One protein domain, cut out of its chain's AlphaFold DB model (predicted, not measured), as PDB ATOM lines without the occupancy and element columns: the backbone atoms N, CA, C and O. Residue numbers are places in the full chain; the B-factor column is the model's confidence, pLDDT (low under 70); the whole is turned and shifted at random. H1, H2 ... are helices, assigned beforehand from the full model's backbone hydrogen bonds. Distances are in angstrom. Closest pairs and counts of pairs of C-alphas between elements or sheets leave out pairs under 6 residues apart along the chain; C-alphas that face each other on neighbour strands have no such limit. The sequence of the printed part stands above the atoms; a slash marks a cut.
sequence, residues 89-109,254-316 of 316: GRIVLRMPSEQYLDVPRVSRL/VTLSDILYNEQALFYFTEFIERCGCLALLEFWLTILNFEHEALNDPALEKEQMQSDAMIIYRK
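What this domain is: This is residues 89 to 109 and 254 to 316 of the 316 residues of an uncharacterized protein of Soboliphyme baturini (UniProt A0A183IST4). The long helix H3 is the diagonal of a zigzag of three helices: H4 folds back side by side with one end of it, and H2 meets its other end as a V. The short H1 makes a corner at the start of H2, and residues 89 to 109 form a long stretch with no named element. The 84 printed residues hold H1, H2, H3, H4 in that order, all helix, only just compact, close to loose, with a radius of gyration of the C-alphas of 13.9 A and spans of 37 by 27 by 23 A.

Where its parts are: H3, residues 279 to 297, is 27.1 A long from C-alpha 279 at (160.553, 104.150, 125.830). H4, residues 303 to 315, is 18.3 A long and ends at C-alpha 315 (156.519, 118.350, 133.286). H2 is residues 263 to 275, 18.7 A; H1 is residues 256 to 260.

How they stand to each other: H3 and H4, a helical hairpin, touch at a shallow tilt of 5 degrees, opposite ways; the closest C-alphas, of Ala 295 and Met 306, are 6.9 A apart. H2 and H3, also a hairpin, touch through residues 270 to 273 and 279 to 282 alone, at a steep tilt of 40 degrees, opposite ways; the closest C-alphas, of Ile 273 and Leu 279, are 5.5 A apart. H1 and H2 touch only at the corner; the closest C-alphas, of Ile 259 and Ala 265, are 5.0 A apart. Every O i to N i+4 pair is within hydrogen-bond range in H1, H2, H3 and H4.

The domain as a whole: Residues 110 to 253 are cut out, with 9.6 A between C-alphas 109 and 254. The three links between helices are tight. Low confidence covers 29 residues, among them 89 to 107 and 296 to 302.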
ATOM      1  N   GLY A  89     145.647  98.756 128.063       33.53
ATOM      2  CA  GLY A  89     146.908  99.290 128.596       33.53
ATOM      3  C   GLY A  89     147.901  99.796 127.546       33.53
ATOM      4  O   GLY A  89     149.009 100.177 127.914       33.53
ATOM      5  N   ARG A  90     147.528  99.830 126.260       36.09
ATOM      6  CA  ARG A  90     148.382 100.313 125.165       36.09
ATOM      7  C   ARG A  90     147.962 101.704 124.699       36.09
ATOM      8  O   ARG A  90     146.773 101.990 124.555       36.09
ATOM      9  N   ILE A  91     148.948 102.565 124.456       39.62
ATOM     10  CA  ILE A  91     148.749 103.897 123.878       39.62
ATOM     11  C   ILE A  91     148.375 103.722 122.402       39.62
ATOM     12  O   ILE A  91     149.174 103.223 121.613       39.62
ATOM     13  N   VAL A  92     147.171 104.151 122.015       37.00
ATOM     14  CA  VAL A  92     146.795 104.275 120.599       37.00
ATOM     15  C   VAL A  92     147.419 105.559 120.056       37.00
ATOM     16  O   VAL A  92     146.891 106.656 120.238       37.00
ATOM     17  N   LEU A  93     148.589 105.413 119.437       41.66
ATOM     18  CA  LEU A  93     149.316 106.490 118.775       41.66
ATOM     19  C   LEU A  93     148.623 106.814 117.447       41.66
ATOM     20  O   LEU A  93     148.607 105.994 116.532       41.66
ATOM     21  N   ARG A  94     148.029 108.004 117.336       41.91
ATOM     22  CA  ARG A  94     147.520 108.511 116.058       41.91
ATOM     23  C   ARG A  94     148.582 109.408 115.436       41.91
ATOM     24  O   ARG A  94     148.903 110.443 116.012       41.91
ATOM     25  N   MET A  95     149.113 108.990 114.288       46.09
ATOM     26  CA  MET A  95     150.145 109.734 113.570       46.09
ATOM     27  C   MET A  95     149.539 110.947 112.852       46.09
ATOM     28  O   MET A  95     148.513 110.795 112.178       46.09
ATOM     29  N   PRO A  96     150.149 112.133 112.965       43.34
ATOM     30  CA  PRO A  96     149.707 113.309 112.241       43.34
ATOM     31  C   PRO A  96     150.410 113.489 110.886       43.34
ATOM     32  O   PRO A  96     151.552 113.070 110.699       43.34
ATOM     33  N   SER A  97     149.720 114.141 109.949       48.25
ATOM     34  CA  SER A  97     150.163 114.403 108.570       48.25
ATOM     35  C   SER A  97     151.262 115.476 108.460       48.25
ATOM     36  O   SER A  97     151.468 116.290 109.353       48.25
ATOM     37  N   GLU A  98     151.996 115.439 107.348       40.66
ATOM     38  CA  GLU A  98     153.248 116.151 107.060       40.66
ATOM     39  C   GLU A  98     153.265 117.649 107.418       40.66
ATOM     40  O   GLU A  98     152.507 118.424 106.844       40.66
ATOM     41  N   GLN A  99     154.210 118.069 108.276       38.44
ATOM     42  CA  GLN A  99     155.234 119.094 107.977       38.44
ATOM     43  C   GLN A  99     156.067 119.478 109.223       38.44
ATOM     44  O   GLN A  99     155.559 119.555 110.335       38.44
ATOM     45  N   TYR A 100     157.355 119.755 108.977       37.47
ATOM     46  CA  TYR A 100     158.353 120.423 109.837       37.47
ATOM     47  C   TYR A 100     159.223 119.603 110.813       37.47
ATOM     48  O   TYR A 100     159.172 119.726 112.027       37.47
ATOM     49  N   LEU A 101     160.119 118.801 110.248       41.25
ATOM     50  CA  LEU A 101     161.544 118.714 110.610       41.25
ATOM     51  C   LEU A 101     162.266 118.691 109.247       41.25
ATOM     52  O   LEU A 101     161.661 118.237 108.279       41.25
ATOM     53  N   ASP A 102     163.533 119.099 109.127       41.53
ATOM     54  CA  ASP A 102     164.317 118.952 107.867       41.53
ATOM     55  C   ASP A 102     164.615 117.467 107.521       41.53
ATOM     56  O   ASP A 102     165.477 117.108 106.723       41.53
ATOM     57  N   VAL A 103     163.893 116.576 108.197       45.00
ATOM     58  CA  VAL A 103     163.880 115.137 108.075       45.00
ATOM     59  C   VAL A 103     162.552 114.788 107.399       45.00
ATOM     60  O   VAL A 103     161.496 115.080 107.973       45.00
ATOM     61  N   PRO A 104     162.567 114.169 106.204       47.81
ATOM     62  CA  PRO A 104     161.353 113.728 105.528       47.81
ATOM     63  C   PRO A 104     160.488 112.909 106.491       47.81
ATOM     64  O   PRO A 104     160.942 111.896 107.031       47.81
ATOM     65  N   ARG A 105     159.250 113.363 106.725       59.62
ATOM     66  CA  ARG A 105     158.252 112.672 107.564       59.62
ATOM     67  C   ARG A 105     157.499 111.595 106.779       59.62
ATOM     68  O   ARG A 105     156.312 111.369 106.980       59.62
ATOM     69  N   VAL A 106     158.207 110.966 105.851       62.75
ATOM     70  CA  VAL A 106     157.710 109.920 104.970       62.75
ATOM     71  C   VAL A 106     158.616 108.721 105.135       62.75
ATOM     72  O   VAL A 106     159.843 108.844 105.147       62.75
ATOM     73  N   SER A 107     158.007 107.554 105.291       69.88
ATOM     74  CA  SER A 107     158.752 106.315 105.198       69.88
ATOM     75  C   SER A 107     158.832 105.919 103.736       69.88
ATOM     76  O   SER A 107     157.808 105.832 103.060       69.88
ATOM     77  N   ARG A 108     160.029 105.581 103.252       73.12
ATOM     78  CA  ARG A 108     160.169 104.939 101.934       73.12
ATOM     79  C   ARG A 108     159.556 103.533 101.918       73.12
ATOM     80  O   ARG A 108     159.437 102.931 100.862       73.12
ATOM     81  N   LEU A 109     159.157 103.008 103.080       71.69
ATOM     82  CA  LEU A 109     158.387 101.771 103.238       71.69
ATOM     83  C   LEU A 109     156.866 102.006 103.242       71.69
ATOM     84  O   LEU A 109     156.123 101.041 103.409       71.69
ATOM     85  N   VAL A 254     168.637 102.221 106.096       76.00
ATOM     86  CA  VAL A 254     167.333 102.402 106.736       76.00
ATOM     87  C   VAL A 254     167.468 103.586 107.680       76.00
ATOM     88  O   VAL A 254     168.278 103.573 108.610       76.00
ATOM     89  N   THR A 255     166.718 104.641 107.402       79.50
ATOM     90  CA  THR A 255     166.734 105.848 108.219       79.50
ATOM     91  C   THR A 255     165.734 105.711 109.352       79.50
ATOM     92  O   THR A 255     164.790 104.921 109.290       79.50
ATOM     93  N   LEU A 256     165.903 106.527 110.390       79.75
ATOM     94  CA  LEU A 256     164.931 106.585 111.473       79.75
ATOM     95  C   LEU A 256     163.533 106.980 110.958       79.75
ATOM     96  O   LEU A 256     162.547 106.454 111.458       79.75
ATOM     97  N   SER A 257     163.432 107.815 109.918       77.62
ATOM     98  CA  SER A 257     162.152 108.127 109.266       77.62
ATOM     99  C   SER A 257     161.469 106.904 108.669       77.62
ATOM    100  O   SER A 257     160.261 106.744 108.819       77.62
ATOM    101  N   ASP A 258     162.229 106.013 108.026       77.50
ATOM    102  CA  ASP A 258     161.650 104.812 107.420       77.50
ATOM    103  C   ASP A 258     160.990 103.913 108.468       77.50
ATOM    104  O   ASP A 258     159.979 103.272 108.186       77.50
ATOM    105  N   ILE A 259     161.543 103.916 109.682       81.12
ATOM    106  CA  ILE A 259     161.040 103.159 110.823       81.12
ATOM    107  C   ILE A 259     159.863 103.885 111.482       81.12
ATOM    108  O   ILE A 259     158.814 103.285 111.690       81.12
ATOM    109  N   LEU A 260     160.017 105.172 111.806       81.44
ATOM    110  CA  LEU A 260     159.018 105.924 112.572       81.44
ATOM    111  C   LEU A 260     157.722 106.185 111.793       81.44
ATOM    112  O   LEU A 260     156.660 106.261 112.404       81.44
ATOM    113  N   TYR A 261     157.793 106.318 110.465       75.88
ATOM    114  CA  TYR A 261     156.639 106.626 109.608       75.88
ATOM    115  C   TYR A 261     156.099 105.397 108.855       75.88
ATOM    116  O   TYR A 261     155.345 105.523 107.887       75.88
ATOM    117  N   ASN A 262     156.473 104.191 109.284       80.25
ATOM    118  CA  ASN A 262     155.852 102.949 108.841       80.25
ATOM    119  C   ASN A 262     155.225 102.249 110.045       80.25
ATOM    120  O   ASN A 262     155.924 101.918 110.994       80.25
ATOM    121  N   GLU A 263     153.910 102.022 110.014       77.12
ATOM    122  CA  GLU A 263     153.153 101.496 111.161       77.12
ATOM    123  C   GLU A 263     153.707 100.155 111.665       77.12
ATOM    124  O   GLU A 263     153.871  99.954 112.869       77.12
ATOM    125  N   GLN A 264     154.063  99.256 110.743       78.69
ATOM    126  CA  GLN A 264     154.608  97.944 111.088       78.69
ATOM    127  C   GLN A 264     156.020  98.066 111.673       78.69
ATOM    128  O   GLN A 264     156.311  97.479 112.715       78.69
ATOM    129  N   ALA A 265     156.897  98.858 111.051       81.44
ATOM    130  CA  ALA A 265     158.259  99.068 111.539       81.44
ATOM    131  C   ALA A 265     158.281  99.798 112.891       81.44
ATOM    132  O   ALA A 265     159.044  99.412 113.777       81.44
ATOM    133  N   LEU A 266     157.412 100.794 113.079       83.94
ATOM    134  CA  LEU A 266     157.246 101.514 114.337       83.94
ATOM    135  C   LEU A 266     156.788 100.575 115.453       83.94
ATOM    136  O   LEU A 266     157.301 100.680 116.566       83.94
ATOM    137  N   PHE A 267     155.871  99.645 115.172       82.50
ATOM    138  CA  PHE A 267     155.441  98.641 116.147       82.50
ATOM    139  C   PHE A 267     156.631  97.815 116.661       82.50
ATOM    140  O   PHE A 267     156.885  97.781 117.869       82.50
ATOM    141  N   TYR A 268     157.419  97.230 115.755       82.88
ATOM    142  CA  TYR A 268     158.604  96.450 116.132       82.88
ATOM    143  C   TYR A 268     159.681  97.300 116.819       82.88
ATOM    144  O   TYR A 268     160.323  96.859 117.774       82.88
ATOM    145  N   PHE A 269     159.876  98.536 116.361       85.88
ATOM    146  CA  PHE A 269     160.839  99.457 116.955       85.88
ATOM    147  C   PHE A 269     160.437  99.889 118.367       85.88
ATOM    148  O   PHE A 269     161.293  99.978 119.245       85.88
ATOM    149  N   THR A 270     159.143 100.096 118.610       85.31
ATOM    150  CA  THR A 270     158.610 100.428 119.937       85.31
ATOM    151  C   THR A 270     158.891  99.298 120.923       85.31
ATOM    152  O   THR A 270     159.423  99.556 122.000       85.31
ATOM    153  N   GLU A 271     158.640  98.045 120.531       85.06
ATOM    154  CA  GLU A 271     158.956  96.874 121.361       85.06
ATOM    155  C   GLU A 271     160.462  96.775 121.664       85.06
ATOM    156  O   GLU A 271     160.868  96.496 122.796       85.06
ATOM    157  N   PHE A 272     161.314  97.027 120.669       86.75
ATOM    158  CA  PHE A 272     162.762  97.049 120.862       86.75
ATOM    159  C   PHE A 272     163.195  98.137 121.859       86.75
ATOM    160  O   PHE A 272     163.935  97.850 122.802       86.75
ATOM    161  N   ILE A 273     162.708  99.369 121.689       86.38
ATOM    162  CA  ILE A 273     163.032 100.507 122.559       86.38
ATOM    163  C   ILE A 273     162.512 100.294 123.989       86.38
ATOM    164  O   ILE A 273     163.199 100.659 124.951       86.38
ATOM    165  N   GLU A 274     161.342  99.673 124.144       86.81
ATOM    166  CA  GLU A 274     160.790  99.284 125.442       86.81
ATOM    167  C   GLU A 274     161.719  98.298 126.162       86.81
ATOM    168  O   GLU A 274     162.079  98.519 127.319       86.81
ATOM    169  N   ARG A 275     162.217  97.273 125.459       89.06
ATOM    170  CA  ARG A 275     163.197  96.318 126.012       89.06
ATOM    171  C   ARG A 275     164.540  96.962 126.357       89.06
ATOM    172  O   ARG A 275     165.207  96.513 127.286       89.06
ATOM    173  N   CYS A 276     164.941  98.011 125.641       88.19
ATOM    174  CA  CYS A 276     166.123  98.810 125.978       88.19
ATOM    175  C   CYS A 276     165.910  99.729 127.194       88.19
ATOM    176  O   CYS A 276     166.876 100.318 127.677       88.19
ATOM    177  N   GLY A 277     164.675  99.872 127.687       86.62
ATOM    178  CA  GLY A 277     164.335 100.796 128.769       86.62
ATOM    179  C   GLY A 277     164.349 102.267 128.342       86.62
ATOM    180  O   GLY A 277     164.440 103.151 129.190       86.62
ATOM    181  N   CYS A 278     164.276 102.548 127.037       87.75
ATOM    182  CA  CYS A 278     164.359 103.901 126.478       87.75
ATOM    183  C   CYS A 278     163.017 104.410 125.926       87.75
ATOM    184  O   CYS A 278     163.002 105.373 125.162       87.75
ATOM    185  N   LEU A 279     161.893 103.795 126.315       86.88
ATOM    186  CA  LEU A 279     160.553 104.150 125.830       86.88
ATOM    187  C   LEU A 279     160.219 105.633 126.029       86.88
ATOM    188  O   LEU A 279     159.649 106.249 125.135       86.88
ATOM    189  N   ALA A 280     160.687 106.233 127.128       83.00
ATOM    190  CA  ALA A 280     160.510 107.656 127.412       83.00
ATOM    191  C   ALA A 280     161.037 108.577 126.293       83.00
ATOM    192  O   ALA A 280     160.444 109.620 126.031       83.00
ATOM    193  N   LEU A 281     162.115 108.191 125.598       84.44
ATOM    194  CA  LEU A 281     162.665 108.980 124.491       84.44
ATOM    195  C   LEU A 281     161.746 108.946 123.263       84.44
ATOM    196  O   LEU A 281     161.519 109.977 122.632       84.44
ATOM    197  N   LEU A 282     161.205 107.768 122.941       85.12
ATOM    198  CA  LEU A 282     160.271 107.597 121.828       85.12
ATOM    199  C   LEU A 282     158.928 108.274 122.128       85.12
ATOM    200  O   LEU A 282     158.389 108.967 121.270       85.12
ATOM    201  N   GLU A 283     158.424 108.139 123.356       83.50
ATOM    202  CA  GLU A 283     157.217 108.830 123.812       83.50
ATOM    203  C   GLU A 283     157.374 110.347 123.740       83.50
ATOM    204  O   GLU A 283     156.486 111.023 123.224       83.50
ATOM    205  N   PHE A 284     158.496 110.889 124.221       83.75
ATOM    206  CA  PHE A 284     158.783 112.321 124.146       83.75
ATOM    207  C   PHE A 284     158.802 112.810 122.695       83.75
ATOM    208  O   PHE A 284     158.123 113.784 122.368       83.75
ATOM    209  N   TRP A 285     159.514 112.097 121.818       82.56
ATOM    210  CA  TRP A 285     159.594 112.426 120.397       82.56
ATOM    211  C   TRP A 285     158.210 112.447 119.736       82.56
ATOM    212  O   TRP A 285     157.834 113.443 119.124       82.56
ATOM    213  N   LEU A 286     157.413 111.392 119.917       79.38
ATOM    214  CA  LEU A 286     156.062 111.308 119.350       79.38
ATOM    215  C   LEU A 286     155.103 112.346 119.953       79.38
ATOM    216  O   LEU A 286     154.261 112.890 119.243       79.38
ATOM    217  N   THR A 287     155.246 112.660 121.243       80.62
ATOM    218  CA  THR A 287     154.418 113.676 121.908       80.62
ATOM    219  C   THR A 287     154.699 115.070 121.346       80.62
ATOM    220  O   THR A 287     153.755 115.809 121.075       80.62
ATOM    221  N   ILE A 288     155.971 115.419 121.114       80.56
ATOM    222  CA  ILE A 288     156.339 116.683 120.455       80.56
ATOM    223  C   ILE A 288     155.799 116.723 119.028       80.56
ATOM    224  O   ILE A 288     155.211 117.727 118.632       80.56
ATOM    225  N   LEU A 289     155.951 115.633 118.272       74.25
ATOM    226  CA  LEU A 289     155.459 115.572 116.895       74.25
ATOM    227  C   LEU A 289     153.944 115.798 116.802       74.25
ATOM    228  O   LEU A 289     153.486 116.483 115.886       74.25
ATOM    229  N   ASN A 290     153.174 115.244 117.741       77.00
ATOM    230  CA  ASN A 290     151.730 115.456 117.798       77.00
ATOM    231  C   ASN A 290     151.388 116.909 118.142       77.00
ATOM    232  O   ASN A 290     150.630 117.535 117.403       77.00
ATOM    233  N   PHE A 291     152.031 117.457 119.178       78.00
ATOM    234  CA  PHE A 291     151.854 118.849 119.588       78.00
ATOM    235  C   PHE A 291     152.131 119.833 118.442       78.00
ATOM    236  O   PHE A 291     151.359 120.763 118.211       78.00
ATOM    237  N   GLU A 292     153.209 119.615 117.685       72.31
ATOM    238  CA  GLU A 292     153.534 120.428 116.510       72.31
ATOM    239  C   GLU A 292     152.452 120.350 115.430       72.31
ATOM    240  O   GLU A 292     152.105 121.366 114.830       72.31
ATOM    241  N   HIS A 293     151.889 119.169 115.174       69.56
ATOM    242  CA  HIS A 293     150.827 119.041 114.181       69.56
ATOM    243  C   HIS A 293     149.551 119.778 114.588       69.56
ATOM    244  O   HIS A 293     148.912 120.399 113.738       69.56
ATOM    245  N   GLU A 294     149.150 119.706 115.854       70.12
ATOM    246  CA  GLU A 294     147.954 120.409 116.335       70.12
ATOM    247  C   GLU A 294     148.159 121.920 116.348       70.12
ATOM    248  O   GLU A 294     147.264 122.656 115.938       70.12
ATOM    249  N   ALA A 295     149.365 122.376 116.693       70.62
ATOM    250  CA  ALA A 295     149.766 123.774 116.588       70.62
ATOM    251  C   ALA A 295     149.663 124.337 115.155       70.62
ATOM    252  O   ALA A 295     149.426 125.531 114.977       70.62
ATOM    253  N   LEU A 296     149.879 123.497 114.137       66.44
ATOM    254  CA  LEU A 296     149.908 123.904 112.728       66.44
ATOM    255  C   LEU A 296     148.549 123.783 112.029       66.44
ATOM    256  O   LEU A 296     148.236 124.597 111.161       66.44
ATOM    257  N   ASN A 297     147.756 122.767 112.374       64.88
ATOM    258  CA  ASN A 297     146.529 122.436 111.646       64.88
ATOM    259  C   ASN A 297     145.254 123.024 112.257       64.88
ATOM    260  O   ASN A 297     144.220 123.022 111.587       64.88
ATOM    261  N   ASP A 298     145.311 123.545 113.483       66.75
ATOM    262  CA  ASP A 298     144.189 124.245 114.102       66.75
ATOM    263  C   ASP A 298     144.532 125.725 114.360       66.75
ATOM    264  O   ASP A 298     145.055 126.081 115.416       66.75
ATOM    265  N   PRO A 299     144.227 126.632 113.411       60.75
ATOM    266  CA  PRO A 299     144.447 128.064 113.601       60.75
ATOM    267  C   PRO A 299     143.505 128.691 114.645       60.75
ATOM    268  O   PRO A 299     143.685 129.862 114.985       60.75
ATOM    269  N   ALA A 300     142.494 127.955 115.130       62.88
ATOM    270  CA  ALA A 300     141.608 128.370 116.215       62.88
ATOM    271  C   ALA A 300     142.090 127.878 117.592       62.88
ATOM    272  O   ALA A 300     141.471 128.220 118.603       62.88
ATOM    273  N   LEU A 301     143.190 127.119 117.649       62.81
ATOM    274  CA  LEU A 301     143.796 126.690 118.900       62.81
ATOM    275  C   LEU A 301     144.330 127.921 119.644       62.81
ATOM    276  O   LEU A 301     145.302 128.566 119.242       62.81
ATOM    277  N   GLU A 302     143.648 128.286 120.727       68.62
ATOM    278  CA  GLU A 302     144.041 129.420 121.554       68.62
ATOM    279  C   GLU A 302     145.458 129.200 122.101       68.62
ATOM    280  O   GLU A 302     145.814 128.115 122.568       68.62
ATOM    281  N   LYS A 303     146.280 130.258 122.080       70.00
ATOM    282  CA  LYS A 303     147.675 130.222 122.562       70.00
ATOM    283  C   LYS A 303     147.794 129.678 123.990       70.00
ATOM    284  O   LYS A 303     148.814 129.097 124.342       70.00
ATOM    285  N   GLU A 304     146.754 129.866 124.791       69.38
ATOM    286  CA  GLU A 304     146.643 129.394 126.172       69.38
ATOM    287  C   GLU A 304     146.506 127.866 126.254       69.38
ATOM    288  O   GLU A 304     147.137 127.242 127.108       69.38
ATOM    289  N   GLN A 305     145.778 127.247 125.321       71.88
ATOM    290  CA  GLN A 305     145.674 125.792 125.211       71.88
ATOM    291  C   GLN A 305     147.001 125.186 124.741       71.88
ATOM    292  O   GLN A 305     147.513 124.267 125.374       71.88
ATOM    293  N   MET A 306     147.628 125.772 123.715       73.25
ATOM    294  CA  MET A 306     148.966 125.357 123.268       73.25
ATOM    295  C   MET A 306     150.007 125.472 124.385       73.25
ATOM    296  O   MET A 306     150.854 124.599 124.559       73.25
ATOM    297  N   GLN A 307     149.950 126.549 125.168       75.31
ATOM    298  CA  GLN A 307     150.833 126.725 126.313       75.31
ATOM    299  C   GLN A 307     150.555 125.678 127.399       75.31
ATOM    300  O   GLN A 307     151.500 125.131 127.961       75.31
ATOM    301  N   SER A 308     149.288 125.376 127.689       76.88
ATOM    302  CA  SER A 308     148.911 124.319 128.632       76.88
ATOM    303  C   SER A 308     149.463 122.957 128.200       76.88
ATOM    304  O   SER A 308     150.106 122.274 129.000       76.88
ATOM    305  N   ASP A 309     149.302 122.600 126.927       74.38
ATOM    306  CA  ASP A 309     149.761 121.324 126.373       74.38
ATOM    307  C   ASP A 309     151.299 121.240 126.366       74.38
ATOM    308  O   ASP A 309     151.871 120.251 126.831       74.38
ATOM    309  N   ALA A 310     151.992 122.326 126.006       80.19
ATOM    310  CA  ALA A 310     153.450 122.422 126.126       80.19
ATOM    311  C   ALA A 310     153.936 122.270 127.580       80.19
ATOM    312  O   ALA A 310     154.959 121.633 127.843       80.19
ATOM    313  N   MET A 311     153.196 122.815 128.551       78.69
ATOM    314  CA  MET A 311     153.523 122.680 129.973       78.69
ATOM    315  C   MET A 311     153.308 121.257 130.501       78.69
ATOM    316  O   MET A 311     153.996 120.864 131.443       78.69
ATOM    317  N   ILE A 312     152.391 120.478 129.920       79.88
ATOM    318  CA  ILE A 312     152.240 119.046 130.230       79.88
ATOM    319  C   ILE A 312     153.465 118.276 129.731       79.88
ATOM    320  O   ILE A 312     154.009 117.463 130.478       79.88
ATOM    321  N   ILE A 313     153.938 118.574 128.516       79.94
ATOM    322  CA  ILE A 313     155.142 117.955 127.937       79.94
ATOM    323  C   ILE A 313     156.383 118.296 128.768       79.94
ATOM    324  O   ILE A 313     157.158 117.405 129.092       79.94
ATOM    325  N   TYR A 314     156.543 119.558 129.179       77.62
ATOM    326  CA  TYR A 314     157.678 120.010 129.996       77.62
ATOM    327  C   TYR A 314     157.750 119.349 131.383       77.62
ATOM    328  O   TYR A 314     158.818 119.279 131.986       77.62
ATOM    329  N   ARG A 315     156.607 118.926 131.934       76.00
ATOM    330  CA  ARG A 315     156.519 118.350 133.286       76.00
ATOM    331  C   ARG A 315     156.701 116.830 133.326       76.00
ATOM    332  O   ARG A 315     156.772 116.296 134.432       76.00
ATOM    333  N   LYS A 316     156.701 116.161 132.172       65.50
ATOM    334  CA  LYS A 316     156.993 114.729 132.041       65.50
ATOM    335  C   LYS A 316     158.497 114.479 132.060       65.50
ATOM    336  O   LYS A 316     158.877 113.442 132.643       65.50
TER     337      LYS A 316